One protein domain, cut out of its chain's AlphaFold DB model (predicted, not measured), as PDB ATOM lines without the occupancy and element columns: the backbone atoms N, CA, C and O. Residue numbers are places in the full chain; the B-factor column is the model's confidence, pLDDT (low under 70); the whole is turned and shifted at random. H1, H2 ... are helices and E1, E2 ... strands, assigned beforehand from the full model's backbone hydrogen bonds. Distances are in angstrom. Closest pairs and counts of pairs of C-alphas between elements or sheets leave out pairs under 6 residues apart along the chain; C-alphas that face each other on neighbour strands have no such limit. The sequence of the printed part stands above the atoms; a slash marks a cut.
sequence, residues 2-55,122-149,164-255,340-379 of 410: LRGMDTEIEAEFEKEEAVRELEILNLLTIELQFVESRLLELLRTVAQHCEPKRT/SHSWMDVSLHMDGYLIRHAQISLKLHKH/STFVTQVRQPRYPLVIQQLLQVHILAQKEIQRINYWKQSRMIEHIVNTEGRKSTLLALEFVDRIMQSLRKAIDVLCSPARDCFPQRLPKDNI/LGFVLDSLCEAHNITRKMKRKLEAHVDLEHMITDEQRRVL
ATOM      1  N   LEU A   2     239.729 276.460 190.243       41.31
ATOM      2  CA  LEU A   2     238.966 277.108 189.156       41.31
ATOM      3  C   LEU A   2     237.823 276.257 188.556       41.31
ATOM      4  O   LEU A   2     236.900 276.822 188.003       41.31
ATOM      5  N   ARG A   3     237.813 274.925 188.733       44.59
ATOM      6  CA  ARG A   3     236.748 274.037 188.200       44.59
ATOM      7  C   ARG A   3     235.383 274.125 188.906       44.59
ATOM      8  O   ARG A   3     234.452 273.489 188.444       44.59
ATOM      9  N   GLY A   4     235.286 274.819 190.041       44.00
ATOM     10  CA  GLY A   4     234.035 274.934 190.808       44.00
ATOM     11  C   GLY A   4     233.227 276.199 190.507       44.00
ATOM     12  O   GLY A   4     232.040 276.226 190.793       44.00
ATOM     13  N   MET A   5     233.855 277.228 189.923       46.38
ATOM     14  CA  MET A   5     233.171 278.482 189.581       46.38
ATOM     15  C   MET A   5     232.388 278.362 188.267       46.38
ATOM     16  O   MET A   5     231.308 278.933 188.160       46.38
ATOM     17  N   ASP A   6     232.877 277.561 187.315       53.75
ATOM     18  CA  ASP A   6     232.173 277.311 186.049       53.75
ATOM     19  C   ASP A   6     230.827 276.597 186.285       53.75
ATOM     20  O   ASP A   6     229.821 276.963 185.691       53.75
ATOM     21  N   THR A   7     230.766 275.668 187.249       58.34
ATOM     22  CA  THR A   7     229.537 274.925 187.583       58.34
ATOM     23  C   THR A   7     228.487 275.749 188.334       58.34
ATOM     24  O   THR A   7     227.300 275.456 188.236       58.34
ATOM     25  N   GLU A   8     228.893 276.765 189.104       61.69
ATOM     26  CA  GLU A   8     227.945 277.656 189.796       61.69
ATOM     27  C   GLU A   8     227.326 278.675 188.830       61.69
ATOM     28  O   GLU A   8     226.127 278.939 188.910       61.69
ATOM     29  N   ILE A   9     228.112 279.184 187.875       62.78
ATOM     30  CA  ILE A   9     227.635 280.099 186.829       62.78
ATOM     31  C   ILE A   9     226.705 279.369 185.848       62.78
ATOM     32  O   ILE A   9     225.665 279.913 185.477       62.78
ATOM     33  N   GLU A  10     227.031 278.128 185.468       60.31
ATOM     34  CA  GLU A  10     226.148 277.277 184.657       60.31
ATOM     35  C   GLU A  10     224.802 277.022 185.363       60.31
ATOM     36  O   GLU A  10     223.747 277.204 184.758       60.31
ATOM     37  N   ALA A  11     224.817 276.703 186.664       65.50
ATOM     38  CA  ALA A  11     223.596 276.445 187.432       65.50
ATOM     39  C   ALA A  11     222.725 277.700 187.655       65.50
ATOM     40  O   ALA A  11     221.494 277.608 187.656       65.50
ATOM     41  N   GLU A  12     223.327 278.881 187.853       68.69
ATOM     42  CA  GLU A  12     222.574 280.143 187.925       68.69
ATOM     43  C   GLU A  12     221.929 280.499 186.582       68.69
ATOM     44  O   GLU A  12     220.782 280.952 186.553       68.69
ATOM     45  N   PHE A  13     222.625 280.234 185.476       64.50
ATOM     46  CA  PHE A  13     222.110 280.482 184.134       64.50
ATOM     47  C   PHE A  13     220.937 279.556 183.777       64.50
ATOM     48  O   PHE A  13     219.889 280.044 183.351       64.50
ATOM     49  N   GLU A  14     221.058 278.247 184.031       66.44
ATOM     50  CA  GLU A  14     219.970 277.272 183.832       66.44
ATOM     51  C   GLU A  14     218.716 277.648 184.635       66.44
ATOM     52  O   GLU A  14     217.581 277.500 184.173       66.44
ATOM     53  N   LYS A  15     218.911 278.186 185.842       70.19
ATOM     54  CA  LYS A  15     217.817 278.655 186.691       70.19
ATOM     55  C   LYS A  15     217.138 279.903 186.123       70.19
ATOM     56  O   LYS A  15     215.913 279.995 186.182       70.19
ATOM     57  N   GLU A  16     217.893 280.861 185.591       68.56
ATOM     58  CA  GLU A  16     217.335 282.076 184.981       68.56
ATOM     59  C   GLU A  16     216.596 281.773 183.664       68.56
ATOM     60  O   GLU A  16     215.540 282.348 183.393       68.56
ATOM     61  N   GLU A  17     217.108 280.833 182.865       67.25
ATOM     62  CA  GLU A  17     216.451 280.319 181.657       67.25
ATOM     63  C   GLU A  17     215.122 279.623 181.991       67.25
ATOM     64  O   GLU A  17     214.081 279.993 181.443       67.25
ATOM     65  N   ALA A  18     215.115 278.730 182.985       67.12
ATOM     66  CA  ALA A  18     213.900 278.057 183.442       67.12
ATOM     67  C   ALA A  18     212.832 279.031 183.983       67.12
ATOM     68  O   ALA A  18     211.632 278.803 183.807       67.12
ATOM     69  N   VAL A  19     213.241 280.130 184.632       70.69
ATOM     70  CA  VAL A  19     212.317 281.178 185.103       70.69
ATOM     71  C   VAL A  19     211.703 281.946 183.930       70.69
ATOM     72  O   VAL A  19     210.484 282.118 183.903       70.69
ATOM     73  N   ARG A  20     212.504 282.359 182.937       70.25
ATOM     74  CA  ARG A  20     212.004 283.061 181.737       70.25
ATOM     75  C   ARG A  20     210.997 282.224 180.954       70.25
ATOM     76  O   ARG A  20     209.952 282.721 180.534       70.25
ATOM     77  N   GLU A  21     211.272 280.939 180.793       69.31
ATOM     78  CA  GLU A  21     210.339 280.041 180.125       69.31
ATOM     79  C   GLU A  21     209.065 279.832 180.933       69.31
ATOM     80  O   GLU A  21     207.972 279.904 180.373       69.31
ATOM     81  N   LEU A  22     209.168 279.628 182.249       71.56
ATOM     82  CA  LEU A  22     207.998 279.520 183.119       71.56
ATOM     83  C   LEU A  22     207.084 280.748 182.979       71.56
ATOM     84  O   LEU A  22     205.863 280.602 182.890       71.56
ATOM     85  N   GLU A  23     207.651 281.953 182.915       73.75
ATOM     86  CA  GLU A  23     206.893 283.187 182.691       73.75
ATOM     87  C   GLU A  23     206.150 283.177 181.349       73.75
ATOM     88  O   GLU A  23     204.959 283.498 181.292       73.75
ATOM     89  N   ILE A  24     206.803 282.745 180.271       74.06
ATOM     90  CA  ILE A  24     206.196 282.675 178.934       74.06
ATOM     91  C   ILE A  24     205.098 281.623 178.863       74.06
ATOM     92  O   ILE A  24     204.040 281.859 178.277       74.06
ATOM     93  N   LEU A  25     205.312 280.475 179.491       73.12
ATOM     94  CA  LEU A  25     204.349 279.383 179.534       73.12
ATOM     95  C   LEU A  25     203.129 279.740 180.403       73.12
ATOM     96  O   LEU A  25     201.994 279.384 180.065       73.12
ATOM     97  N   ASN A  26     203.328 280.524 181.465       76.88
ATOM     98  CA  ASN A  26     202.241 281.111 182.249       76.88
ATOM     99  C   ASN A  26     201.449 282.148 181.439       76.88
ATOM    100  O   ASN A  26     200.216 282.097 181.419       76.88
ATOM    101  N   LEU A  27     202.130 283.039 180.712       76.56
ATOM    102  CA  LEU A  27     201.479 283.996 179.812       76.56
ATOM    103  C   LEU A  27     200.666 283.283 178.723       76.56
ATOM    104  O   LEU A  27     199.523 283.665 178.468       76.56
ATOM    105  N   LEU A  28     201.197 282.206 178.136       79.88
ATOM    106  CA  LEU A  28     200.458 281.363 177.193       79.88
ATOM    107  C   LEU A  28     199.202 280.764 177.817       79.88
ATOM    108  O   LEU A  28     198.147 280.766 177.191       79.88
ATOM    109  N   THR A  29     199.290 280.265 179.049       80.44
ATOM    110  CA  THR A  29     198.140 279.672 179.743       80.44
ATOM    111  C   THR A  29     197.010 280.686 179.915       80.44
ATOM    112  O   THR A  29     195.847 280.355 179.667       80.44
ATOM    113  N   ILE A  30     197.348 281.929 180.271       83.44
ATOM    114  CA  ILE A  30     196.395 283.042 180.374       83.44
ATOM    115  C   ILE A  30     195.790 283.355 178.999       83.44
ATOM    116  O   ILE A  30     194.571 283.406 178.851       83.44
ATOM    117  N   GLU A  31     196.612 283.516 177.960       85.88
ATOM    118  CA  GLU A  31     196.107 283.838 176.621       85.88
ATOM    119  C   GLU A  31     195.242 282.692 176.040       85.88
ATOM    120  O   GLU A  31     194.224 282.948 175.389       85.88
ATOM    121  N   LEU A  32     195.551 281.428 176.351       86.50
ATOM    122  CA  LEU A  32     194.731 280.263 175.997       86.50
ATOM    123  C   LEU A  32     193.388 280.223 176.740       86.50
ATOM    124  O   LEU A  32     192.414 279.714 176.185       86.50
ATOM    125  N   GLN A  33     193.291 280.763 177.960       87.62
ATOM    126  CA  GLN A  33     191.998 280.944 178.638       87.62
ATOM    127  C   GLN A  33     191.099 281.929 177.884       87.62
ATOM    128  O   GLN A  33     189.895 281.688 177.776       87.62
ATOM    129  N   PHE A  34     191.663 282.994 177.305       88.31
ATOM    130  CA  PHE A  34     190.890 283.917 176.471       88.31
ATOM    131  C   PHE A  34     190.409 283.248 175.177       88.31
ATOM    132  O   PHE A  34     189.242 283.394 174.817       88.31
ATOM    133  N   VAL A  35     191.265 282.464 174.509       88.31
ATOM    134  CA  VAL A  35     190.868 281.691 173.316       88.31
ATOM    135  C   VAL A  35     189.751 280.703 173.648       88.31
ATOM    136  O   VAL A  35     188.741 280.667 172.947       88.31
ATOM    137  N   GLU A  36     189.890 279.939 174.731       89.44
ATOM    138  CA  GLU A  36     188.851 279.015 175.188       89.44
ATOM    139  C   GLU A  36     187.533 279.738 175.481       89.44
ATOM    140  O   GLU A  36     186.486 279.302 175.009       89.44
ATOM    141  N   SER A  37     187.581 280.870 176.187       88.69
ATOM    142  CA  SER A  37     186.389 281.666 176.505       88.69
ATOM    143  C   SER A  37     185.652 282.112 175.239       88.69
ATOM    144  O   SER A  37     184.428 282.024 175.173       88.69
ATOM    145  N   ARG A  38     186.383 282.518 174.189       88.31
ATOM    146  CA  ARG A  38     185.783 282.877 172.892       88.31
ATOM    147  C   ARG A  38     185.186 281.684 172.162       88.31
ATOM    148  O   ARG A  38     184.124 281.812 171.558       88.31
ATOM    149  N   LEU A  39     185.824 280.519 172.236       87.25
ATOM    150  CA  LEU A  39     185.277 279.294 171.657       87.25
ATOM    151  C   LEU A  39     184.030 278.809 172.410       87.25
ATOM    152  O   LEU A  39     183.087 278.339 171.778       87.25
ATOM    153  N   LEU A  40     183.988 278.950 173.735       86.62
ATOM    154  CA  LEU A  40     182.808 278.632 174.542       86.62
ATOM    155  C   LEU A  40     181.645 279.579 174.231       86.62
ATOM    156  O   LEU A  40     180.520 279.113 174.051       86.62
ATOM    157  N   GLU A  41     181.912 280.880 174.092       85.56
ATOM    158  CA  GLU A  41     180.898 281.863 173.691       85.56
ATOM    159  C   GLU A  41     180.365 281.579 172.281       85.56
ATOM    160  O   GLU A  41     179.158 281.640 172.042       85.56
ATOM    161  N   LEU A  42     181.239 281.162 171.360       88.44
ATOM    162  CA  LEU A  42     180.837 280.670 170.047       88.44
ATOM    163  C   LEU A  42     179.911 279.460 170.162       88.44
ATOM    164  O   LEU A  42     178.849 279.462 169.544       88.44
ATOM    165  N   LEU A  43     180.276 278.430 170.934       85.06
ATOM    166  CA  LEU A  43     179.437 277.236 171.093       85.06
ATOM    167  C   LEU A  43     178.074 277.588 171.693       85.06
ATOM    168  O   LEU A  43     177.055 277.075 171.232       85.06
ATOM    169  N   ARG A  44     178.052 278.498 172.672       84.31
ATOM    170  CA  ARG A  44     176.826 279.029 173.271       84.31
ATOM    171  C   ARG A  44     175.980 279.762 172.230       84.31
ATOM    172  O   ARG A  44     174.785 279.510 172.149       84.31
ATOM    173  N   THR A  45     176.589 280.618 171.416       80.69
ATOM    174  CA  THR A  45     175.903 281.406 170.381       80.69
ATOM    175  C   THR A  45     175.365 280.521 169.256       80.69
ATOM    176  O   THR A  45     174.225 280.684 168.833       80.69
ATOM    177  N   VAL A  46     176.138 279.525 168.814       76.69
ATOM    178  CA  VAL A  46     175.699 278.527 167.827       76.69
ATOM    179  C   VAL A  46     174.593 277.634 168.388       76.69
ATOM    180  O   VAL A  46     173.799 277.130 167.612       76.69
ATOM    181  N   ALA A  47     174.513 277.417 169.701       63.88
ATOM    182  CA  ALA A  47     173.442 276.633 170.320       63.88
ATOM    183  C   ALA A  47     172.165 277.444 170.612       63.88
ATOM    184  O   ALA A  47     171.153 276.867 171.008       63.88
ATOM    185  N   GLN A  48     172.193 278.771 170.459       67.12
ATOM    186  CA  GLN A  48     171.035 279.621 170.723       67.12
ATOM    187  C   GLN A  48     170.056 279.645 169.544       67.12
ATOM    188  O   GLN A  48     170.421 279.549 168.368       67.12
ATOM    189  N   HIS A  49     168.775 279.801 169.877       59.12
ATOM    190  CA  HIS A  49     167.704 279.964 168.899       59.12
ATOM    191  C   HIS A  49     167.892 281.280 168.143       59.12
ATOM    192  O   HIS A  49     168.152 282.320 168.749       59.12
ATOM    193  N   CYS A  50     167.759 281.233 166.819       55.72
ATOM    194  CA  CYS A  50     167.993 282.387 165.962       55.72
ATOM    195  C   CYS A  50     166.773 282.623 165.074       55.72
ATOM    196  O   CYS A  50     166.419 281.763 164.268       55.72
ATOM    197  N   GLU A  51     166.162 283.804 165.182       50.91
ATOM    198  CA  GLU A  51     165.194 284.287 164.197       50.91
ATOM    199  C   GLU A  51     165.947 285.069 163.108       50.91
ATOM    200  O   GLU A  51     166.506 286.135 163.390       50.91
ATOM    201  N   PRO A  52     166.024 284.558 161.866       56.06
ATOM    202  CA  PRO A  52     166.700 285.259 160.784       56.06
ATOM    203  C   PRO A  52     165.922 286.522 160.414       56.06
ATOM    204  O   PRO A  52     164.716 286.463 160.162       56.06
ATOM    205  N   LYS A  53     166.608 287.663 160.298       49.31
ATOM    206  CA  LYS A  53     166.009 288.882 159.742       49.31
ATOM    207  C   LYS A  53     166.313 288.956 158.248       49.31
ATOM    208  O   LYS A  53     167.448 288.763 157.817       49.31
ATOM    209  N   ARG A  54     165.295 289.225 157.432       47.53
ATOM    210  CA  ARG A  54     165.455 289.382 155.977       47.53
ATOM    211  C   ARG A  54     166.184 290.698 155.690       47.53
ATOM    212  O   ARG A  54     165.753 291.742 156.178       47.53
ATOM    213  N   THR A  55     167.254 290.666 154.899       46.12
ATOM    214  CA  THR A  55     167.914 291.889 154.425       46.12
ATOM    215  C   THR A  55     167.120 292.498 153.278       46.12
ATOM    216  O   THR A  55     166.831 291.840 152.278       46.12
ATOM    217  N   SER A 122     158.870 290.253 136.814       54.25
ATOM    218  CA  SER A 122     157.453 290.136 137.205       54.25
ATOM    219  C   SER A 122     156.907 288.694 137.205       54.25
ATOM    220  O   SER A 122     155.691 288.477 137.292       54.25
ATOM    221  N   HIS A 123     157.766 287.683 137.072       66.50
ATOM    222  CA  HIS A 123     157.363 286.335 136.716       66.50
ATOM    223  C   HIS A 123     157.901 285.223 137.622       66.50
ATOM    224  O   HIS A 123     157.157 284.254 137.810       66.50
ATOM    225  N   SER A 124     159.058 285.404 138.269       74.81
ATOM    226  CA  SER A 124     159.631 284.413 139.189       74.81
ATOM    227  C   SER A 124     160.018 285.034 140.523       74.81
ATOM    228  O   SER A 124     160.560 286.133 140.580       74.81
ATOM    229  N   TRP A 125     159.689 284.350 141.614       83.12
ATOM    230  CA  TRP A 125     159.917 284.834 142.975       83.12
ATOM    231  C   TRP A 125     160.021 283.673 143.954       83.12
ATOM    232  O   TRP A 125     159.476 282.598 143.717       83.12
ATOM    233  N   MET A 126     160.680 283.908 145.084       84.44
ATOM    234  CA  MET A 126     160.740 282.970 146.198       84.44
ATOM    235  C   MET A 126     160.438 283.712 147.496       84.44
ATOM    236  O   MET A 126     160.967 284.796 147.745       84.44
ATOM    237  N   ASP A 127     159.580 283.119 148.310       84.62
ATOM    238  CA  ASP A 127     159.273 283.557 149.658       84.62
ATOM    239  C   ASP A 127     159.553 282.415 150.625       84.62
ATOM    240  O   ASP A 127     159.169 281.270 150.379       84.62
ATOM    241  N   VAL A 128     160.272 282.718 151.701       83.19
ATOM    242  CA  VAL A 128     160.734 281.712 152.652       83.19
ATOM    243  C   VAL A 128     160.455 282.194 154.064       83.19
ATOM    244  O   VAL A 128     160.914 283.259 154.466       83.19
ATOM    245  N   SER A 129     159.730 281.376 154.818       84.12
ATOM    246  CA  SER A 129     159.587 281.486 156.267       84.12
ATOM    247  C   SER A 129     160.356 280.334 156.891       84.12
ATOM    248  O   SER A 129     160.172 279.193 156.474       84.12
ATOM    249  N   LEU A 130     161.250 280.590 157.842       85.00
ATOM    250  CA  LEU A 130     162.090 279.537 158.407       85.00
ATOM    251  C   LEU A 130     162.337 279.738 159.900       85.00
ATOM    252  O   LEU A 130     162.350 280.860 160.395       85.00
ATOM    253  N   HIS A 131     162.542 278.625 160.596       83.12
ATOM    254  CA  HIS A 131     162.833 278.555 162.018       83.12
ATOM    255  C   HIS A 131     164.117 277.753 162.232       83.12
ATOM    256  O   HIS A 131     164.186 276.558 161.904       83.12
ATOM    257  N   MET A 132     165.116 278.418 162.809       81.75
ATOM    258  CA  MET A 132     166.435 277.862 163.080       81.75
ATOM    259  C   MET A 132     166.693 277.711 164.571       81.75
ATOM    260  O   MET A 132     166.367 278.577 165.377       81.75
ATOM    261  N   ASP A 133     167.341 276.608 164.908       82.12
ATOM    262  CA  ASP A 133     167.878 276.324 166.227       82.12
ATOM    263  C   ASP A 133     169.345 275.933 166.044       82.12
ATOM    264  O   ASP A 133     169.672 274.804 165.659       82.12
ATOM    265  N   GLY A 134     170.219 276.929 166.171       82.69
ATOM    266  CA  GLY A 134     171.630 276.790 165.861       82.69
ATOM    267  C   GLY A 134     171.923 276.366 164.423       82.69
ATOM    268  O   GLY A 134     171.539 277.033 163.461       82.69
ATOM    269  N   TYR A 135     172.607 275.230 164.267       84.69
ATOM    270  CA  TYR A 135     172.921 274.636 162.963       84.69
ATOM    271  C   TYR A 135     171.777 273.796 162.364       84.69
ATOM    272  O   TYR A 135     171.969 273.166 161.322       84.69
ATOM    273  N   LEU A 136     170.599 273.760 163.000       82.88
ATOM    274  CA  LEU A 136     169.434 273.003 162.546       82.88
ATOM    275  C   LEU A 136     168.325 273.934 162.048       82.88
ATOM    276  O   LEU A 136     167.814 274.773 162.784       82.88
ATOM    277  N   ILE A 137     167.859 273.713 160.823       81.50
ATOM    278  CA  ILE A 137     166.599 274.273 160.332       81.50
ATOM    279  C   ILE A 137     165.493 273.282 160.706       81.50
ATOM    280  O   ILE A 137     165.358 272.210 160.110       81.50
ATOM    281  N   ARG A 138     164.718 273.629 161.740       80.06
ATOM    282  CA  ARG A 138     163.634 272.783 162.272       80.06
ATOM    283  C   ARG A 138     162.356 272.892 161.451       80.06
ATOM    284  O   ARG A 138     161.583 271.941 161.383       80.06
ATOM    285  N   HIS A 139     162.134 274.053 160.849       81.75
ATOM    286  CA  HIS A 139     161.011 274.304 159.963       81.75
ATOM    287  C   HIS A 139     161.440 275.296 158.886       81.75
ATOM    288  O   HIS A 139     162.126 276.270 159.180       81.75
ATOM    289  N   ALA A 140     161.038 275.057 157.644       81.12
ATOM    290  CA  ALA A 140     161.134 276.046 156.581       81.12
ATOM    291  C   ALA A 140     159.947 275.850 155.650       81.12
ATOM    292  O   ALA A 140     159.743 274.744 155.164       81.12
ATOM    293  N   GLN A 141     159.171 276.892 155.407       83.81
ATOM    294  CA  GLN A 141     158.122 276.940 154.407       83.81
ATOM    295  C   GLN A 141     158.628 277.785 153.241       83.81
ATOM    296  O   GLN A 141     158.915 278.969 153.400       83.81
ATOM    297  N   ILE A 142     158.736 277.167 152.069       83.38
ATOM    298  CA  ILE A 142     159.240 277.784 150.846       83.38
ATOM    299  C   ILE A 142     158.088 277.845 149.846       83.38
ATOM    300  O   ILE A 142     157.568 276.818 149.406       83.38
ATOM    301  N   SER A 143     157.701 279.062 149.482       82.00
ATOM    302  CA  SER A 143     156.789 279.343 148.379       82.00
ATOM    303  C   SER A 143     157.609 279.866 147.211       82.00
ATOM    304  O   SER A 143     158.300 280.871 147.325       82.00
ATOM    305  N   LEU A 144     157.564 279.172 146.086       83.50
ATOM    306  CA  LEU A 144     158.410 279.432 144.935       83.50
ATOM    307  C   LEU A 144     157.550 279.528 143.681       83.50
ATOM    308  O   LEU A 144     156.716 278.668 143.408       83.50
ATOM    309  N   LYS A 145     157.796 280.546 142.873       81.75
ATOM    310  CA  LYS A 145     157.250 280.674 141.533       81.75
ATOM    311  C   LYS A 145     158.409 280.737 140.558       81.75
ATOM    312  O   LYS A 145     159.239 281.635 140.652       81.75
ATOM    313  N   LEU A 146     158.430 279.781 139.640       77.81
ATOM    314  CA  LEU A 146     159.381 279.721 138.535       77.81
ATOM    315  C   LEU A 146     158.624 279.772 137.210       77.81
ATOM    316  O   LEU A 146     157.454 279.363 137.115       77.81
ATOM    317  N   HIS A 147     159.301 280.232 136.168       72.00
ATOM    318  CA  HIS A 147     158.796 280.152 134.813       72.00
ATOM    319  C   HIS A 147     158.763 278.694 134.347       72.00
ATOM    320  O   HIS A 147     159.790 278.021 134.270       72.00
ATOM    321  N   LYS A 148     157.589 278.197 133.928       61.38
ATOM    322  CA  LYS A 148     157.572 276.983 133.103       61.38
ATOM    323  C   LYS A 148     158.148 277.331 131.742       61.38
ATOM    324  O   LYS A 148     157.469 277.928 130.904       61.38
ATOM    325  N   HIS A 149     159.368 276.887 131.481       52.88
ATOM    326  CA  HIS A 149     159.772 276.682 130.104       52.88
ATOM    327  C   HIS A 149     158.900 275.567 129.514       52.88
ATOM    328  O   HIS A 149     158.814 274.472 130.068       52.88
ATOM    329  N   SER A 164     154.133 278.020 137.158       59.75
ATOM    330  CA  SER A 164     154.058 277.018 138.231       59.75
ATOM    331  C   SER A 164     154.410 277.652 139.564       59.75
ATOM    332  O   SER A 164     155.530 278.119 139.751       59.75
ATOM    333  N   THR A 165     153.443 277.647 140.479       64.56
ATOM    334  CA  THR A 165     153.683 277.970 141.887       64.56
ATOM    335  C   THR A 165     153.866 276.658 142.637       64.56
ATOM    336  O   THR A 165     153.020 275.771 142.548       64.56
ATOM    337  N   PHE A 166     154.981 276.537 143.342       67.31
ATOM    338  CA  PHE A 166     155.346 275.414 144.185       67.31
ATOM    339  C   PHE A 166     155.354 275.883 145.636       67.31
ATOM    340  O   PHE A 166     155.923 276.922 145.953       67.31
ATOM    341  N   VAL A 167     154.732 275.112 146.520       70.38
ATOM    342  CA  VAL A 167     154.832 275.319 147.965       70.38
ATOM    343  C   VAL A 167     155.354 274.023 148.554       70.38
ATOM    344  O   VAL A 167     154.794 272.957 148.303       70.38
ATOM    345  N   THR A 168     156.449 274.111 149.295       68.88
ATOM    346  CA  THR A 168     157.055 272.978 149.988       68.88
ATOM    347  C   THR A 168     157.461 273.396 151.388       68.88
ATOM    348  O   THR A 168     157.734 274.569 151.646       68.88
ATOM    349  N   GLN A 169     157.471 272.444 152.309       72.50
ATOM    350  CA  GLN A 169     157.900 272.667 153.678       72.50
ATOM    351  C   GLN A 169     158.903 271.611 154.113       72.50
ATOM    352  O   GLN A 169     158.834 270.461 153.687       72.50
ATOM    353  N   VAL A 170     159.818 271.990 155.000       67.50
ATOM    354  CA  VAL A 170     160.684 271.030 155.671       67.50
ATOM    355  C   VAL A 170     159.829 270.165 156.592       67.50
ATOM    356  O   VAL A 170     159.020 270.679 157.371       67.50
ATOM    357  N   ARG A 171     159.996 268.845 156.494       66.44
ATOM    358  CA  ARG A 171     159.265 267.849 157.272       66.44
ATOM    359  C   ARG A 171     159.450 268.121 158.765       66.44
ATOM    360  O   ARG A 171     160.560 268.062 159.290       66.44
ATOM    361  N   GLN A 172     158.340 268.420 159.436       59.19
ATOM    362  CA  GLN A 172     158.269 268.710 160.871       59.19
ATOM    363  C   GLN A 172     158.921 267.593 161.726       59.19
ATOM    364  O   GLN A 172     159.008 266.439 161.299       59.19
ATOM    365  N   PRO A 173     159.312 267.886 162.981       55.06
ATOM    366  CA  PRO A 173     160.684 267.972 163.515       55.06
ATOM    367  C   PRO A 173     161.526 266.679 163.522       55.06
ATOM    368  O   PRO A 173     162.612 266.670 164.094       55.06
ATOM    369  N   ARG A 174     161.062 265.575 162.927       60.69
ATOM    370  CA  ARG A 174     161.792 264.295 162.910       60.69
ATOM    371  C   ARG A 174     163.034 264.312 162.014       60.69
ATOM    372  O   ARG A 174     163.924 263.498 162.225       60.69
ATOM    373  N   TYR A 175     163.098 265.224 161.041       67.50
ATOM    374  CA  TYR A 175     164.192 265.306 160.067       67.50
ATOM    375  C   TYR A 175     164.648 266.758 159.853       67.50
ATOM    376  O   TYR A 175     164.464 267.289 158.752       67.50
ATOM    377  N   PRO A 176     165.218 267.419 160.883       71.94
ATOM    378  CA  PRO A 176     165.727 268.776 160.730       71.94
ATOM    379  C   PRO A 176     166.808 268.816 159.648       71.94
ATOM    380  O   PRO A 176     167.590 267.873 159.489       71.94
ATOM    381  N   LEU A 177     166.852 269.915 158.903       77.06
ATOM    382  CA  LEU A 177     167.893 270.127 157.908       77.06
ATOM    383  C   LEU A 177     169.143 270.673 158.608       77.06
ATOM    384  O   LEU A 177     169.081 271.687 159.298       77.06
ATOM    385  N   VAL A 178     170.272 269.987 158.440       80.69
ATOM    386  CA  VAL A 178     171.555 270.361 159.049       80.69
ATOM    387  C   VAL A 178     172.297 271.326 158.130       80.69
ATOM    388  O   VAL A 178     172.537 271.016 156.963       80.69
ATOM    389  N   ILE A 179     172.714 272.474 158.662       82.00
ATOM    390  CA  ILE A 179     173.614 273.393 157.966       82.00
ATOM    391  C   ILE A 179     175.051 272.925 158.202       82.00
ATOM    392  O   ILE A 179     175.647 273.184 159.249       82.00
ATOM    393  N   GLN A 180     175.612 272.238 157.207       82.56
ATOM    394  CA  GLN A 180     176.901 271.556 157.333       82.56
ATOM    395  C   GLN A 180     178.060 272.496 157.704       82.56
ATOM    396  O   GLN A 180     178.906 272.122 158.513       82.56
ATOM    397  N   GLN A 181     178.069 273.732 157.184       85.31
ATOM    398  CA  GLN A 181     179.082 274.743 157.528       85.31
ATOM    399  C   GLN A 181     179.086 275.058 159.031       85.31
ATOM    400  O   GLN A 181     180.145 275.052 159.655       85.31
ATOM    401  N   LEU A 182     177.910 275.271 159.637       85.88
ATOM    402  CA  LEU A 182     177.811 275.562 161.072       85.88
ATOM    403  C   LEU A 182     178.151 274.354 161.928       85.88
ATOM    404  O   LEU A 182     178.853 274.502 162.925       85.88
ATOM    405  N   LEU A 183     177.705 273.161 161.527       86.38
ATOM    406  CA  LEU A 183     178.073 271.930 162.220       86.38
ATOM    407  C   LEU A 183     179.595 271.724 162.202       86.38
ATOM    408  O   LEU A 183     180.190 271.379 163.221       86.38
ATOM    409  N   GLN A 184     180.247 271.971 161.065       88.38
ATOM    410  CA  GLN A 184     181.697 271.862 160.948       88.38
ATOM    411  C   GLN A 184     182.418 272.859 161.864       88.38
ATOM    412  O   GLN A 184     183.362 272.468 162.550       88.38
ATOM    413  N   VAL A 185     181.975 274.119 161.908       90.06
ATOM    414  CA  VAL A 185     182.530 275.139 162.814       90.06
ATOM    415  C   VAL A 185     182.329 274.745 164.277       90.06
ATOM    416  O   VAL A 185     183.272 274.825 165.061       90.06
ATOM    417  N   HIS A 186     181.142 274.247 164.628       89.00
ATOM    418  CA  HIS A 186     180.825 273.754 165.968       89.00
ATOM    419  C   HIS A 186     181.767 272.616 166.396       89.00
ATOM    420  O   HIS A 186     182.384 272.683 167.457       89.00
ATOM    421  N   ILE A 187     181.951 271.604 165.538       89.50
ATOM    422  CA  ILE A 187     182.855 270.473 165.802       89.50
ATOM    423  C   ILE A 187     184.311 270.944 165.929       89.50
ATOM    424  O   ILE A 187     185.038 270.451 166.792       89.50
ATOM    425  N   LEU A 188     184.761 271.872 165.076       90.88
ATOM    426  CA  LEU A 188     186.117 272.424 165.155       90.88
ATOM    427  C   LEU A 188     186.336 273.156 166.483       90.88
ATOM    428  O   LEU A 188     187.304 272.857 167.176       90.88
ATOM    429  N   ALA A 189     185.419 274.042 166.873       90.44
ATOM    430  CA  ALA A 189     185.504 274.766 168.139       90.44
ATOM    431  C   ALA A 189     185.542 273.812 169.345       90.44
ATOM    432  O   ALA A 189     186.396 273.955 170.219       90.44
ATOM    433  N   GLN A 190     184.683 272.786 169.362       91.00
ATOM    434  CA  GLN A 190     184.652 271.790 170.435       91.00
ATOM    435  C   GLN A 190     185.967 271.002 170.540       91.00
ATOM    436  O   GLN A 190     186.476 270.797 171.644       91.00
ATOM    437  N   LYS A 191     186.547 270.592 169.404       92.25
ATOM    438  CA  LYS A 191     187.846 269.901 169.370       92.25
ATOM    439  C   LYS A 191     188.979 270.773 169.905       92.25
ATOM    440  O   LYS A 191     189.827 270.274 170.639       92.25
ATOM    441  N   GLU A 192     188.998 272.059 169.558       92.31
ATOM    442  CA  GLU A 192     190.031 272.973 170.054       92.31
ATOM    443  C   GLU A 192     189.882 273.256 171.554       92.31
ATOM    444  O   GLU A 192     190.884 273.253 172.260       92.31
ATOM    445  N   ILE A 193     188.659 273.381 172.084       91.19
ATOM    446  CA  ILE A 193     188.432 273.485 173.538       91.19
ATOM    447  C   ILE A 193     188.961 272.245 174.268       91.19
ATOM    448  O   ILE A 193     189.658 272.365 175.275       91.19
ATOM    449  N   GLN A 194     188.667 271.043 173.765       89.06
ATOM    450  CA  GLN A 194     189.181 269.801 174.352       89.06
ATOM    451  C   GLN A 194     190.711 269.760 174.334       89.06
ATOM    452  O   GLN A 194     191.334 269.388 175.326       89.06
ATOM    453  N   ARG A 195     191.322 270.195 173.228       89.44
ATOM    454  CA  ARG A 195     192.776 270.267 173.077       89.44
ATOM    455  C   ARG A 195     193.413 271.273 174.042       89.44
ATOM    456  O   ARG A 195     194.435 270.955 174.644       89.44
ATOM    457  N   ILE A 196     192.814 272.452 174.212       89.50
ATOM    458  CA  ILE A 196     193.263 273.464 175.181       89.50
ATOM    459  C   ILE A 196     193.188 272.913 176.605       89.50
ATOM    460  O   ILE A 196     194.153 273.036 177.358       89.50
ATOM    461  N   ASN A 197     192.086 272.254 176.956       88.31
ATOM    462  CA  ASN A 197     191.920 271.651 178.276       88.31
ATOM    463  C   ASN A 197     192.926 270.531 178.545       88.31
ATOM    464  O   ASN A 197     193.522 270.498 179.621       88.31
ATOM    465  N   TYR A 198     193.181 269.672 177.558       86.69
ATOM    466  CA  TYR A 198     194.216 268.646 177.662       86.69
ATOM    467  C   TYR A 198     195.602 269.262 177.890       86.69
ATOM    468  O   TYR A 198     196.304 268.859 178.809       86.69
ATOM    469  N   TRP A 199     195.980 270.289 177.122       83.31
ATOM    470  CA  TRP A 199     197.278 270.955 177.288       83.31
ATOM    471  C   TRP A 199     197.442 271.588 178.675       83.31
ATOM    472  O   TRP A 199     198.481 271.410 179.307       83.31
ATOM    473  N   LYS A 200     196.401 272.259 179.190       81.75
ATOM    474  CA  LYS A 200     196.400 272.830 180.548       81.75
ATOM    475  C   LYS A 200     196.604 271.758 181.624       81.75
ATOM    476  O   LYS A 200     197.340 271.986 182.580       81.75
ATOM    477  N   GLN A 201     195.982 270.590 181.460       79.31
ATOM    478  CA  GLN A 201     196.119 269.461 182.386       79.31
ATOM    479  C   GLN A 201     197.495 268.786 182.286       79.31
ATOM    480  O   GLN A 201     198.109 268.511 183.312       79.31
ATOM    481  N   SER A 202     198.015 268.568 181.076       72.56
ATOM    482  CA  SER A 202     199.336 267.960 180.861       72.56
ATOM    483  C   SER A 202     200.475 268.839 181.382       72.56
ATOM    484  O   SER A 202     201.419 268.328 181.976       72.56
ATOM    485  N   ARG A 203     200.356 270.167 181.265       64.62
ATOM    486  CA  ARG A 203     201.311 271.141 181.825       64.62
ATOM    487  C   ARG A 203     201.411 271.081 183.346       64.62
ATOM    488  O   ARG A 203     202.505 271.204 183.889       64.62
ATOM    489  N   MET A 204     200.289 270.851 184.032       54.00
ATOM    490  CA  MET A 204     200.291 270.603 185.479       54.00
ATOM    491  C   MET A 204     201.123 269.367 185.849       54.00
ATOM    492  O   MET A 204     201.665 269.317 186.947       54.00
ATOM    493  N   ILE A 205     201.227 268.385 184.950       47.62
ATOM    494  CA  ILE A 205     201.947 267.126 185.173       47.62
ATOM    495  C   ILE A 205     203.426 267.262 184.772       47.62
ATOM    496  O   ILE A 205     204.291 266.785 185.499       47.62
ATOM    497  N   GLU A 206     203.750 267.960 183.680       53.22
ATOM    498  CA  GLU A 206     205.142 268.192 183.247       53.22
ATOM    499  C   GLU A 206     205.924 269.107 184.201       53.22
ATOM    500  O   GLU A 206     207.095 268.840 184.468       53.22
ATOM    501  N   HIS A 207     205.271 270.109 184.809       52.25
ATOM    502  CA  HIS A 207     205.890 270.932 185.860       52.25
ATOM    503  C   HIS A 207     206.299 270.139 187.107       52.25
ATOM    504  O   HIS A 207     207.147 270.598 187.867       52.25
ATOM    505  N   ILE A 208     205.708 268.959 187.320       45.16
ATOM    506  CA  ILE A 208     206.064 268.062 188.423       45.16
ATOM    507  C   ILE A 208     207.293 267.211 188.057       45.16
ATOM    508  O   ILE A 208     207.931 266.674 188.961       45.16
ATOM    509  N   VAL A 209     207.646 267.077 186.767       45.78
ATOM    510  CA  VAL A 209     208.516 265.978 186.322       45.78
ATOM    511  C   VAL A 209     209.837 266.368 185.652       45.78
ATOM    512  O   VAL A 209     210.760 265.605 185.895       45.78
ATOM    513  N   ASN A 210     210.038 267.452 184.876       52.25
ATOM    514  CA  ASN A 210     211.393 267.667 184.301       52.25
ATOM    515  C   ASN A 210     211.771 269.061 183.757       52.25
ATOM    516  O   ASN A 210     210.964 269.803 183.205       52.25
ATOM    517  N   THR A 211     213.079 269.325 183.867       51.16
ATOM    518  CA  THR A 211     213.893 270.476 183.444       51.16
ATOM    519  C   THR A 211     214.409 270.333 182.001       51.16
ATOM    520  O   THR A 211     215.594 270.102 181.781       51.16
ATOM    521  N   GLU A 212     213.543 270.448 180.993       56.12
ATOM    522  CA  GLU A 212     213.985 270.605 179.592       56.12
ATOM    523  C   GLU A 212     213.182 271.710 178.903       56.12
ATOM    524  O   GLU A 212     212.202 271.496 178.182       56.12
ATOM    525  N   GLY A 213     213.630 272.925 179.162       57.69
ATOM    526  CA  GLY A 213     212.981 274.150 178.761       57.69
ATOM    527  C   GLY A 213     212.687 274.321 177.276       57.69
ATOM    528  O   GLY A 213     211.535 274.411 176.840       57.69
ATOM    529  N   ARG A 214     213.744 274.249 176.464       61.75
ATOM    530  CA  ARG A 214     213.696 274.519 175.021       61.75
ATOM    531  C   ARG A 214     212.727 273.617 174.252       61.75
ATOM    532  O   ARG A 214     212.086 274.044 173.288       61.75
ATOM    533  N   LYS A 215     212.568 272.358 174.683       67.94
ATOM    534  CA  LYS A 215     211.576 271.434 174.102       67.94
ATOM    535  C   LYS A 215     210.149 271.903 174.399       67.94
ATOM    536  O   LYS A 215     209.278 271.792 173.540       67.94
ATOM    537  N   SER A 216     209.919 272.500 175.565       71.88
ATOM    538  CA  SER A 216     208.610 272.987 176.009       71.88
ATOM    539  C   SER A 216     208.120 274.201 175.211       71.88
ATOM    540  O   SER A 216     206.917 274.304 174.944       71.88
ATOM    541  N   THR A 217     209.023 275.097 174.800       73.88
ATOM    542  CA  THR A 217     208.699 276.269 173.962       73.88
ATOM    543  C   THR A 217     208.382 275.863 172.519       73.88
ATOM    544  O   THR A 217     207.385 276.320 171.957       73.88
ATOM    545  N   LEU A 218     209.151 274.937 171.932       76.56
ATOM    546  CA  LEU A 218     208.879 274.403 170.588       76.56
ATOM    547  C   LEU A 218     207.555 273.624 170.528       76.56
ATOM    548  O   LEU A 218     206.751 273.840 169.621       76.56
ATOM    549  N   LEU A 219     207.270 272.788 171.533       80.19
ATOM    550  CA  LEU A 219     205.981 272.093 171.643       80.19
ATOM    551  C   LEU A 219     204.809 273.074 171.797       80.19
ATOM    552  O   LEU A 219     203.735 272.855 171.232       80.19
ATOM    553  N   ALA A 220     204.999 274.176 172.534       82.69
ATOM    554  CA  ALA A 220     203.996 275.235 172.633       82.69
ATOM    555  C   ALA A 220     203.766 275.938 171.286       82.69
ATOM    556  O   ALA A 220     202.619 276.213 170.935       82.69
ATOM    557  N   LEU A 221     204.826 276.184 170.511       84.56
ATOM    558  CA  LEU A 221     204.724 276.771 169.177       84.56
ATOM    559  C   LEU A 221     203.910 275.873 168.233       84.56
ATOM    560  O   LEU A 221     202.947 276.343 167.626       84.56
ATOM    561  N   GLU A 222     204.231 274.576 168.165       86.38
ATOM    562  CA  GLU A 222     203.485 273.606 167.351       86.38
ATOM    563  C   GLU A 222     202.011 273.518 167.761       86.38
ATOM    564  O   GLU A 222     201.111 273.434 166.919       86.38
ATOM    565  N   PHE A 223     201.750 273.550 169.068       88.56
ATOM    566  CA  PHE A 223     200.405 273.538 169.623       88.56
ATOM    567  C   PHE A 223     199.592 274.771 169.199       88.56
ATOM    568  O   PHE A 223     198.474 274.637 168.688       88.56
ATOM    569  N   VAL A 224     200.167 275.965 169.361       89.75
ATOM    570  CA  VAL A 224     199.562 277.244 168.961       89.75
ATOM    571  C   VAL A 224     199.320 277.278 167.449       89.75
ATOM    572  O   VAL A 224     198.258 277.724 167.004       89.75
ATOM    573  N   ASP A 225     200.247 276.743 166.652       90.56
ATOM    574  CA  ASP A 225     200.097 276.651 165.201       90.56
ATOM    575  C   ASP A 225     198.914 275.779 164.780       90.56
ATOM    576  O   ASP A 225     198.132 276.169 163.906       90.56
ATOM    577  N   ARG A 226     198.718 274.630 165.436       91.06
ATOM    578  CA  ARG A 226     197.558 273.762 165.182       91.06
ATOM    579  C   ARG A 226     196.241 274.464 165.508       91.06
ATOM    580  O   ARG A 226     195.317 274.406 164.697       91.06
ATOM    581  N   ILE A 227     196.161 275.168 166.643       91.38
ATOM    582  CA  ILE A 227     194.971 275.962 167.001       91.38
ATOM    583  C   ILE A 227     194.713 277.030 165.932       91.38
ATOM    584  O   ILE A 227     193.587 277.172 165.453       91.38
ATOM    585  N   MET A 228     195.748 277.764 165.514       93.44
ATOM    586  CA  MET A 228     195.620 278.819 164.507       93.44
ATOM    587  C   MET A 228     195.115 278.271 163.164       93.44
ATOM    588  O   MET A 228     194.231 278.870 162.552       93.44
ATOM    589  N   GLN A 229     195.623 277.117 162.720       93.50
ATOM    590  CA  GLN A 229     195.160 276.451 161.500       93.50
ATOM    591  C   GLN A 229     193.688 276.027 161.596       93.50
ATOM    592  O   GLN A 229     192.925 276.259 160.656       93.50
ATOM    593  N   SER A 230     193.263 275.462 162.729       92.56
ATOM    594  CA  SER A 230     191.860 275.099 162.964       92.56
ATOM    595  C   SER A 230     190.932 276.315 162.969       92.56
ATOM    596  O   SER A 230     189.877 276.277 162.334       92.56
ATOM    597  N   LEU A 231     191.330 277.407 163.628       93.06
ATOM    598  CA  LEU A 231     190.572 278.663 163.646       93.06
ATOM    599  C   LEU A 231     190.460 279.262 162.243       93.06
ATOM    600  O   LEU A 231     189.372 279.650 161.823       93.06
ATOM    601  N   ARG A 232     191.560 279.278 161.481       93.50
ATOM    602  CA  ARG A 232     191.557 279.739 160.088       93.50
ATOM    603  C   ARG A 232     190.623 278.895 159.228       93.50
ATOM    604  O   ARG A 232     189.809 279.450 158.502       93.50
ATOM    605  N   LYS A 233     190.671 277.569 159.375       91.81
ATOM    606  CA  LYS A 233     189.755 276.654 158.685       91.81
ATOM    607  C   LYS A 233     188.293 276.938 159.038       91.81
ATOM    608  O   LYS A 233     187.452 276.906 158.148       91.81
ATOM    609  N   ALA A 234     187.978 277.221 160.302       90.31
ATOM    610  CA  ALA A 234     186.622 277.578 160.719       90.31
ATOM    611  C   ALA A 234     186.157 278.913 160.104       90.31
ATOM    612  O   ALA A 234     185.036 278.995 159.605       90.31
ATOM    613  N   ILE A 235     187.029 279.928 160.073       91.25
ATOM    614  CA  ILE A 235     186.760 281.214 159.408       91.25
ATOM    615  C   ILE A 235     186.521 280.998 157.910       91.25
ATOM    616  O   ILE A 235     185.529 281.481 157.369       91.25
ATOM    617  N   ASP A 236     187.385 280.230 157.244       89.25
ATOM    618  CA  ASP A 236     187.280 279.950 155.811       89.25
ATOM    619  C   ASP A 236     185.967 279.229 155.464       89.25
ATOM    620  O   ASP A 236     185.380 279.510 154.421       89.25
ATOM    621  N   VAL A 237     185.474 278.349 156.347       87.00
ATOM    622  CA  VAL A 237     184.187 277.641 156.194       87.00
ATOM    623  C   VAL A 237     182.985 278.586 156.253       87.00
ATOM    624  O   VAL A 237     182.006 278.340 155.554       87.00
ATOM    625  N   LEU A 238     183.028 279.654 157.056       85.56
ATOM    626  CA  LEU A 238     181.949 280.655 157.105       85.56
ATOM    627  C   LEU A 238     182.085 281.696 155.995       85.56
ATOM    628  O   LEU A 238     181.088 282.148 155.439       85.56
ATOM    629  N   CYS A 239     183.313 282.081 155.654       84.94
ATOM    630  CA  CYS A 239     183.601 283.090 154.635       84.94
ATOM    631  C   CYS A 239     183.549 282.548 153.203       84.94
ATOM    632  O   CYS A 239     183.513 283.336 152.259       84.94
ATOM    633  N   SER A 240     183.539 281.228 153.030       77.62
ATOM    634  CA  SER A 240     183.359 280.576 151.736       77.62
ATOM    635  C   SER A 240     182.040 279.814 151.755       77.62
ATOM    636  O   SER A 240     181.873 278.955 152.620       77.62
ATOM    637  N   PRO A 241     181.114 280.069 150.814       64.00
ATOM    638  CA  PRO A 241     179.898 279.272 150.735       64.00
ATOM    639  C   PRO A 241     180.278 277.802 150.533       64.00
ATOM    640  O   PRO A 241     181.254 277.507 149.834       64.00
ATOM    641  N   ALA A 242     179.536 276.894 151.180       59.47
ATOM    642  CA  ALA A 242     179.807 275.463 151.116       59.47
ATOM    643  C   ALA A 242     180.050 275.021 149.669       59.47
ATOM    644  O   ALA A 242     179.205 275.205 148.795       59.47
ATOM    645  N   ARG A 243     181.217 274.412 149.455       52.47
ATOM    646  CA  ARG A 243     181.544 273.653 148.243       52.47
ATOM    647  C   ARG A 243     180.670 272.408 148.107       52.47
ATOM    648  O   ARG A 243     180.405 271.940 147.002       52.47
ATOM    649  N   ASP A 244     180.182 271.931 149.248       47.06
ATOM    650  CA  ASP A 244     179.198 270.874 149.337       47.06
ATOM    651  C   ASP A 244     177.852 271.431 148.886       47.06
ATOM    652  O   ASP A 244     177.055 271.998 149.638       47.06
ATOM    653  N   CYS A 245     177.623 271.265 147.590       41.56
ATOM    654  CA  CYS A 245     176.296 271.254 147.021       41.56
ATOM    655  C   CYS A 245     175.445 270.315 147.860       41.56
ATOM    656  O   CYS A 245     175.919 269.257 148.282       41.56
ATOM    657  N   PHE A 246     174.185 270.687 148.078       40.03
ATOM    658  CA  PHE A 246     173.183 269.747 148.550       40.03
ATOM    659  C   PHE A 246     173.416 268.424 147.808       40.03
ATOM    660  O   PHE A 246     173.358 268.430 146.572       40.03
ATOM    661  N   PRO A 247     173.756 267.317 148.490       39.34
ATOM    662  CA  PRO A 247     173.942 266.056 147.817       39.34
ATOM    663  C   PRO A 247     172.547 265.564 147.459       39.34
ATOM    664  O   PRO A 247     171.976 264.695 148.105       39.34
ATOM    665  N   GLN A 248     171.994 266.097 146.380       38.59
ATOM    666  CA  GLN A 248     171.512 265.171 145.398       38.59
ATOM    667  C   GLN A 248     172.788 264.616 144.715       38.59
ATOM    668  O   GLN A 248     173.290 265.179 143.758       38.59
ATOM    669  N   ARG A 249     173.374 263.481 145.127       40.16
ATOM    670  CA  ARG A 249     172.704 262.174 145.011       40.16
ATOM    671  C   ARG A 249     171.278 262.371 144.519       40.16
ATOM    672  O   ARG A 249     170.343 262.197 145.292       40.16
ATOM    673  N   LEU A 250     171.116 262.841 143.269       44.97
ATOM    674  CA  LEU A 250     169.866 262.624 142.551       44.97
ATOM    675  C   LEU A 250     169.585 261.159 142.838       44.97
ATOM    676  O   LEU A 250     170.476 260.352 142.538       44.97
ATOM    677  N   PRO A 251     168.532 260.851 143.609       41.28
ATOM    678  CA  PRO A 251     168.446 259.564 144.264       41.28
ATOM    679  C   PRO A 251     168.590 258.521 143.169       41.28
ATOM    680  O   PRO A 251     167.809 258.526 142.218       41.28
ATOM    681  N   LYS A 252     169.662 257.715 143.248       39.75
ATOM    682  CA  LYS A 252     169.947 256.674 142.248       39.75
ATOM    683  C   LYS A 252     168.733 255.759 142.078       39.75
ATOM    684  O   LYS A 252     168.494 255.271 140.986       39.75
ATOM    685  N   ASP A 253     167.912 255.688 143.119       34.97
ATOM    686  CA  ASP A 253     166.606 255.064 143.163       34.97
ATOM    687  C   ASP A 253     165.692 256.014 143.934       34.97
ATOM    688  O   ASP A 253     166.049 256.281 145.070       34.97
ATOM    689  N   ASN A 254     164.618 256.553 143.327       36.84
ATOM    690  CA  ASN A 254     163.364 257.180 143.838       36.84
ATOM    691  C   ASN A 254     163.142 257.512 145.349       36.84
ATOM    692  O   ASN A 254     162.012 257.733 145.782       36.84
ATOM    693  N   ILE A 255     164.175 257.615 146.171       38.88
ATOM    694  CA  ILE A 255     164.162 257.957 147.581       38.88
ATOM    695  C   ILE A 255     164.291 259.471 147.609       38.88
ATOM    696  O   ILE A 255     165.373 260.047 147.695       38.88
ATOM    697  N   LEU A 340     175.437 284.831 163.779       85.38
ATOM    698  CA  LEU A 340     176.571 284.436 162.939       85.38
ATOM    699  C   LEU A 340     177.641 285.525 162.847       85.38
ATOM    700  O   LEU A 340     178.822 285.191 162.771       85.38
ATOM    701  N   GLY A 341     177.244 286.799 162.917       85.56
ATOM    702  CA  GLY A 341     178.182 287.915 163.057       85.56
ATOM    703  C   GLY A 341     179.039 287.753 164.315       85.56
ATOM    704  O   GLY A 341     180.262 287.697 164.225       85.56
ATOM    705  N   PHE A 342     178.399 287.519 165.467       87.50
ATOM    706  CA  PHE A 342     179.102 287.267 166.733       87.50
ATOM    707  C   PHE A 342     179.997 286.018 166.699       87.50
ATOM    708  O   PHE A 342     181.086 286.019 167.277       87.50
ATOM    709  N   VAL A 343     179.568 284.952 166.015       88.31
ATOM    710  CA  VAL A 343     180.383 283.742 165.814       88.31
ATOM    711  C   VAL A 343     181.644 284.061 165.013       88.31
ATOM    712  O   VAL A 343     182.740 283.657 165.407       88.31
ATOM    713  N   LEU A 344     181.504 284.789 163.903       89.88
ATOM    714  CA  LEU A 344     182.629 285.165 163.054       89.88
ATOM    715  C   LEU A 344     183.598 286.100 163.787       89.88
ATOM    716  O   LEU A 344     184.812 285.898 163.704       89.88
ATOM    717  N   ASP A 345     183.077 287.060 164.548       89.75
ATOM    718  CA  ASP A 345     183.880 287.966 165.371       89.75
ATOM    719  C   ASP A 345     184.648 287.199 166.453       89.75
ATOM    720  O   ASP A 345     185.857 287.386 166.599       89.75
ATOM    721  N   SER A 346     183.993 286.253 167.135       90.62
ATOM    722  CA  SER A 346     184.626 285.404 168.155       90.62
ATOM    723  C   SER A 346     185.752 284.541 167.573       90.62
ATOM    724  O   SER A 346     186.815 284.417 168.184       90.62
ATOM    725  N   LEU A 347     185.564 283.979 166.371       91.75
ATOM    726  CA  LEU A 347     186.617 283.245 165.658       91.75
ATOM    727  C   LEU A 347     187.783 284.157 165.265       91.75
ATOM    728  O   LEU A 347     188.944 283.776 165.434       91.75
ATOM    729  N   CYS A 348     187.491 285.350 164.744       93.00
ATOM    730  CA  CYS A 348     188.506 286.326 164.361       93.00
ATOM    731  C   CYS A 348     189.316 286.803 165.572       93.00
ATOM    732  O   CYS A 348     190.543 286.896 165.496       93.00
ATOM    733  N   GLU A 349     188.658 287.073 166.700       92.75
ATOM    734  CA  GLU A 349     189.304 287.478 167.946       92.75
ATOM    735  C   GLU A 349     190.196 286.358 168.488       92.75
ATOM    736  O   GLU A 349     191.387 286.588 168.710       92.75
ATOM    737  N   ALA A 350     189.673 285.131 168.590       91.50
ATOM    738  CA  ALA A 350     190.450 283.957 168.982       91.50
ATOM    739  C   ALA A 350     191.677 283.773 168.073       91.50
ATOM    740  O   ALA A 350     192.795 283.620 168.558       91.50
ATOM    741  N   HIS A 351     191.506 283.877 166.751       93.88
ATOM    742  CA  HIS A 351     192.609 283.769 165.798       93.88
ATOM    743  C   HIS A 351     193.647 284.884 165.999       93.88
ATOM    744  O   HIS A 351     194.853 284.653 165.879       93.88
ATOM    745  N   ASN A 352     193.215 286.115 166.268       93.19
ATOM    746  CA  ASN A 352     194.118 287.240 166.494       93.19
ATOM    747  C   ASN A 352     194.930 287.066 167.782       93.19
ATOM    748  O   ASN A 352     196.124 287.369 167.773       93.19
ATOM    749  N   ILE A 353     194.314 286.554 168.849       91.62
ATOM    750  CA  ILE A 353     194.994 286.230 170.107       91.62
ATOM    751  C   ILE A 353     196.023 285.116 169.868       91.62
ATOM    752  O   ILE A 353     197.201 285.312 170.154       91.62
ATOM    753  N   THR A 354     195.639 284.008 169.229       91.25
ATOM    754  CA  THR A 354     196.560 282.901 168.901       91.25
ATOM    755  C   THR A 354     197.725 283.354 168.014       91.25
ATOM    756  O   THR A 354     198.866 282.949 168.215       91.25
ATOM    757  N   ARG A 355     197.489 284.268 167.061       93.12
ATOM    758  CA  ARG A 355     198.565 284.855 166.244       93.12
ATOM    759  C   ARG A 355     199.529 285.703 167.085       93.12
ATOM    760  O   ARG A 355     200.727 285.696 166.818       93.12
ATOM    761  N   LYS A 356     199.023 286.459 168.068       91.12
ATOM    762  CA  LYS A 356     199.864 287.230 168.998       91.12
ATOM    763  C   LYS A 356     200.699 286.299 169.882       91.12
ATOM    764  O   LYS A 356     201.897 286.542 169.987       91.12
ATOM    765  N   MET A 357     200.105 285.224 170.413       88.88
ATOM    766  CA  MET A 357     200.823 284.169 171.146       88.88
ATOM    767  C   MET A 357     201.979 283.611 170.317       88.88
ATOM    768  O   MET A 357     203.117 283.595 170.776       88.88
ATOM    769  N   LYS A 358     201.700 283.217 169.068       89.88
ATOM    770  CA  LYS A 358     202.707 282.659 168.163       89.88
ATOM    771  C   LYS A 358     203.912 283.587 168.000       89.88
ATOM    772  O   LYS A 358     205.035 283.155 168.211       89.88
ATOM    773  N   ARG A 359     203.678 284.869 167.705       89.69
ATOM    774  CA  ARG A 359     204.761 285.853 167.530       89.69
ATOM    775  C   ARG A 359     205.617 286.028 168.785       89.69
ATOM    776  O   ARG A 359     206.815 286.246 168.667       89.69
ATOM    777  N   LYS A 360     205.008 285.963 169.975       86.31
ATOM    778  CA  LYS A 360     205.745 286.029 171.246       86.31
ATOM    779  C   LYS A 360     206.646 284.806 171.432       86.31
ATOM    780  O   LYS A 360     207.775 284.966 171.876       86.31
ATOM    781  N   LEU A 361     206.164 283.619 171.061       83.75
ATOM    782  CA  LEU A 361     206.959 282.390 171.117       83.75
ATOM    783  C   LEU A 361     208.089 282.381 170.091       83.75
ATOM    784  O   LEU A 361     209.212 282.054 170.451       83.75
ATOM    785  N   GLU A 362     207.820 282.784 168.848       86.94
ATOM    786  CA  GLU A 362     208.852 282.920 167.807       86.94
ATOM    787  C   GLU A 362     209.956 283.882 168.256       86.94
ATOM    788  O   GLU A 362     211.129 283.533 168.201       86.94
ATOM    789  N   ALA A 363     209.585 285.042 168.810       85.19
ATOM    790  CA  ALA A 363     210.551 286.003 169.335       85.19
ATOM    791  C   ALA A 363     211.401 285.435 170.486       85.19
ATOM    792  O   ALA A 363     212.570 285.795 170.606       85.19
ATOM    793  N   HIS A 364     210.840 284.555 171.324       77.44
ATOM    794  CA  HIS A 364     211.608 283.892 172.378       77.44
ATOM    795  C   HIS A 364     212.585 282.862 171.814       77.44
ATOM    796  O   HIS A 364     213.749 282.848 172.199       77.44
ATOM    797  N   VAL A 365     212.134 282.051 170.854       78.31
ATOM    798  CA  VAL A 365     212.989 281.075 170.170       78.31
ATOM    799  C   VAL A 365     214.136 281.783 169.445       78.31
ATOM    800  O   VAL A 365     215.277 281.338 169.540       78.31
ATOM    801  N   ASP A 366     213.875 282.897 168.761       78.75
ATOM    802  CA  ASP A 366     214.909 283.679 168.069       78.75
ATOM    803  C   ASP A 366     215.915 284.303 169.052       78.75
ATOM    804  O   ASP A 366     217.123 284.295 168.797       78.75
ATOM    805  N   LEU A 367     215.435 284.802 170.200       70.69
ATOM    806  CA  LEU A 367     216.286 285.334 171.266       70.69
ATOM    807  C   LEU A 367     217.194 284.246 171.857       70.69
ATOM    808  O   LEU A 367     218.392 284.477 172.019       70.69
ATOM    809  N   GLU A 368     216.658 283.053 172.123       65.75
ATOM    810  CA  GLU A 368     217.445 281.895 172.566       65.75
ATOM    811  C   GLU A 368     218.514 281.505 171.532       65.75
ATOM    812  O   GLU A 368     219.668 281.266 171.895       65.75
ATOM    813  N   HIS A 369     218.174 281.488 170.235       68.38
ATOM    814  CA  HIS A 369     219.147 281.204 169.174       68.38
ATOM    815  C   HIS A 369     220.281 282.236 169.167       68.38
ATOM    816  O   HIS A 369     221.450 281.849 169.165       68.38
ATOM    817  N   MET A 370     219.961 283.530 169.268       63.81
ATOM    818  CA  MET A 370     220.970 284.588 169.370       63.81
ATOM    819  C   MET A 370     221.878 284.437 170.598       63.81
ATOM    820  O   MET A 370     223.089 284.616 170.475       63.81
ATOM    821  N   ILE A 371     221.319 284.103 171.765       64.81
ATOM    822  CA  ILE A 371     222.100 283.896 172.995       64.81
ATOM    823  C   ILE A 371     223.051 282.705 172.820       64.81
ATOM    824  O   ILE A 371     224.243 282.837 173.094       64.81
ATOM    825  N   THR A 372     222.567 281.574 172.292       63.12
ATOM    826  CA  THR A 372     223.419 280.390 172.063       63.12
ATOM    827  C   THR A 372     224.519 280.610 171.016       63.12
ATOM    828  O   THR A 372     225.628 280.091 171.174       63.12
ATOM    829  N   ASP A 373     224.263 281.399 169.970       63.66
ATOM    830  CA  ASP A 373     225.267 281.727 168.950       63.66
ATOM    831  C   ASP A 373     226.341 282.688 169.480       63.66
ATOM    832  O   ASP A 373     227.532 282.509 169.200       63.66
ATOM    833  N   GLU A 374     225.952 283.677 170.286       60.75
ATOM    834  CA  GLU A 374     226.899 284.595 170.921       60.75
ATOM    835  C   GLU A 374     227.728 283.878 171.998       60.75
ATOM    836  O   GLU A 374     228.940 284.071 172.074       60.75
ATOM    837  N   GLN A 375     227.133 282.948 172.752       59.03
ATOM    838  CA  GLN A 375     227.862 282.069 173.674       59.03
ATOM    839  C   GLN A 375     228.891 281.191 172.947       59.03
ATOM    840  O   GLN A 375     230.036 281.098 173.393       59.03
ATOM    841  N   ARG A 376     228.546 280.601 171.790       57.34
ATOM    842  CA  ARG A 376     229.524 279.877 170.951       57.34
ATOM    843  C   ARG A 376     230.655 280.779 170.473       57.34
ATOM    844  O   ARG A 376     231.799 280.332 170.435       57.34
ATOM    845  N   ARG A 377     230.362 282.034 170.121       57.34
ATOM    846  CA  ARG A 377     231.402 283.004 169.751       57.34
ATOM    847  C   ARG A 377     232.315 283.333 170.924       57.34
ATOM    848  O   ARG A 377     233.527 283.281 170.750       57.34
ATOM    849  N   VAL A 378     231.768 283.608 172.104       57.62
ATOM    850  CA  VAL A 378     232.556 283.926 173.307       57.62
ATOM    851  C   VAL A 378     233.428 282.735 173.726       57.62
ATOM    852  O   VAL A 378     234.613 282.920 173.990       57.62
ATOM    853  N   LEU A 379     232.900 281.507 173.671       50.31
ATOM    854  CA  LEU A 379     233.667 280.277 173.913       50.31
ATOM    855  C   LEU A 379     234.724 279.990 172.831       50.31
ATOM    856  O   LEU A 379     235.696 279.295 173.102       50.31
TER     857      LEU A 379
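Overview. This is residues 2 to 55, 122 to 149, 164 to 255 and 340 to 379 of the 410 residues of the protein "Hypothetical protein" of Aplanochytrium stocchinoi (UniProt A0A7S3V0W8). A small, twisted sheet, E1 to E3, sits beyond one end of a long up-and-down bundle of four helices, H1 to H4, each running against the one before it in the chain. At the far end from the sheet residues 2 to 13 of H1 and 369 to 379 of H4 stick out, and the loop residues 247 to 255 stick out as well. The 214 printed residues include named elements in the order H1, E1, E2, E3, H2, H3, H4; the sheet's order is E1, E2, E3, antiparallel, and the class is mostly helix. The whole is an extended rod spanning 99 by 38 by 32 A, with a radius of gyration of the C-alphas of 26.4 A.

Arrangement. Inner strand E2, residues 136 to 147, bends by 71 degrees at residue 139. Edge strand E1, residues 125 to 133, forms a hairpin with E2, with N 127 and O 143 2.8 A apart. On the other side of E2, edge strand E3, residues 164 to 170, is antiparallel to it, with N 168 and O 142 2.9 A apart. Residues 49 to 50 pair with residues 132 to 133 of E1, and residues 177 to 178 with 136 to 137 of E2, both antiparallel. H1, residues 2 to 46, and H4, residues 340 to 379, touch, closest at the C-alphas of Val 35 and Ala 350, 4.9 A, at a shallow tilt of 10 degrees, opposite ways. H2, residues 180 to 206, and H3, residues 213 to 239, form a helical hairpin, closest at the C-alphas of Val 185 and Ala 234, 5.2 A. H3 touches H4, the closest C-alphas being those of Leu 231 and His 351, 5.9 A. H1 touches H2 with residues 29 to 46 alone, closest at the C-alphas of Leu 39 and Ala 189, 5.7 A. H2 and H4 are near each other, and the four helices are not on the sheet. Every O i to N i+4 pair is within hydrogen-bond range in H3 and H4, with 38 of 41 in H1 and 22 of 23 in H2.

Along the chain. H1 begins at C-alpha 2 (238.966, 277.108, 189.156) and is 66.8 A long. H4, 58.3 A, ends at C-alpha 379 (233.667, 280.277, 173.913). H2 is 38.5 A and H3 39.1 A long. E2 is 30.6 A, E1 26.0 A and E3 19.6 A long; E3 begins at C-alpha 164 (154.058, 277.018, 138.231).

Size, cuts and confidence. The C-alphas farthest apart are those of Leu 2 and Ser 164, 99.0 A. Cuts leave gaps of 20.2 A between C-alphas 55 and 122, 9.9 A between 149 and 164, and 33.0 A between 255 and 340. Of the links printed whole, none is long. The mean pLDDT of the printed part is 73.9; 80 residues are under 70, among them residues 2 to 14, 203 to 215, 241 to 255 and 368 to 379.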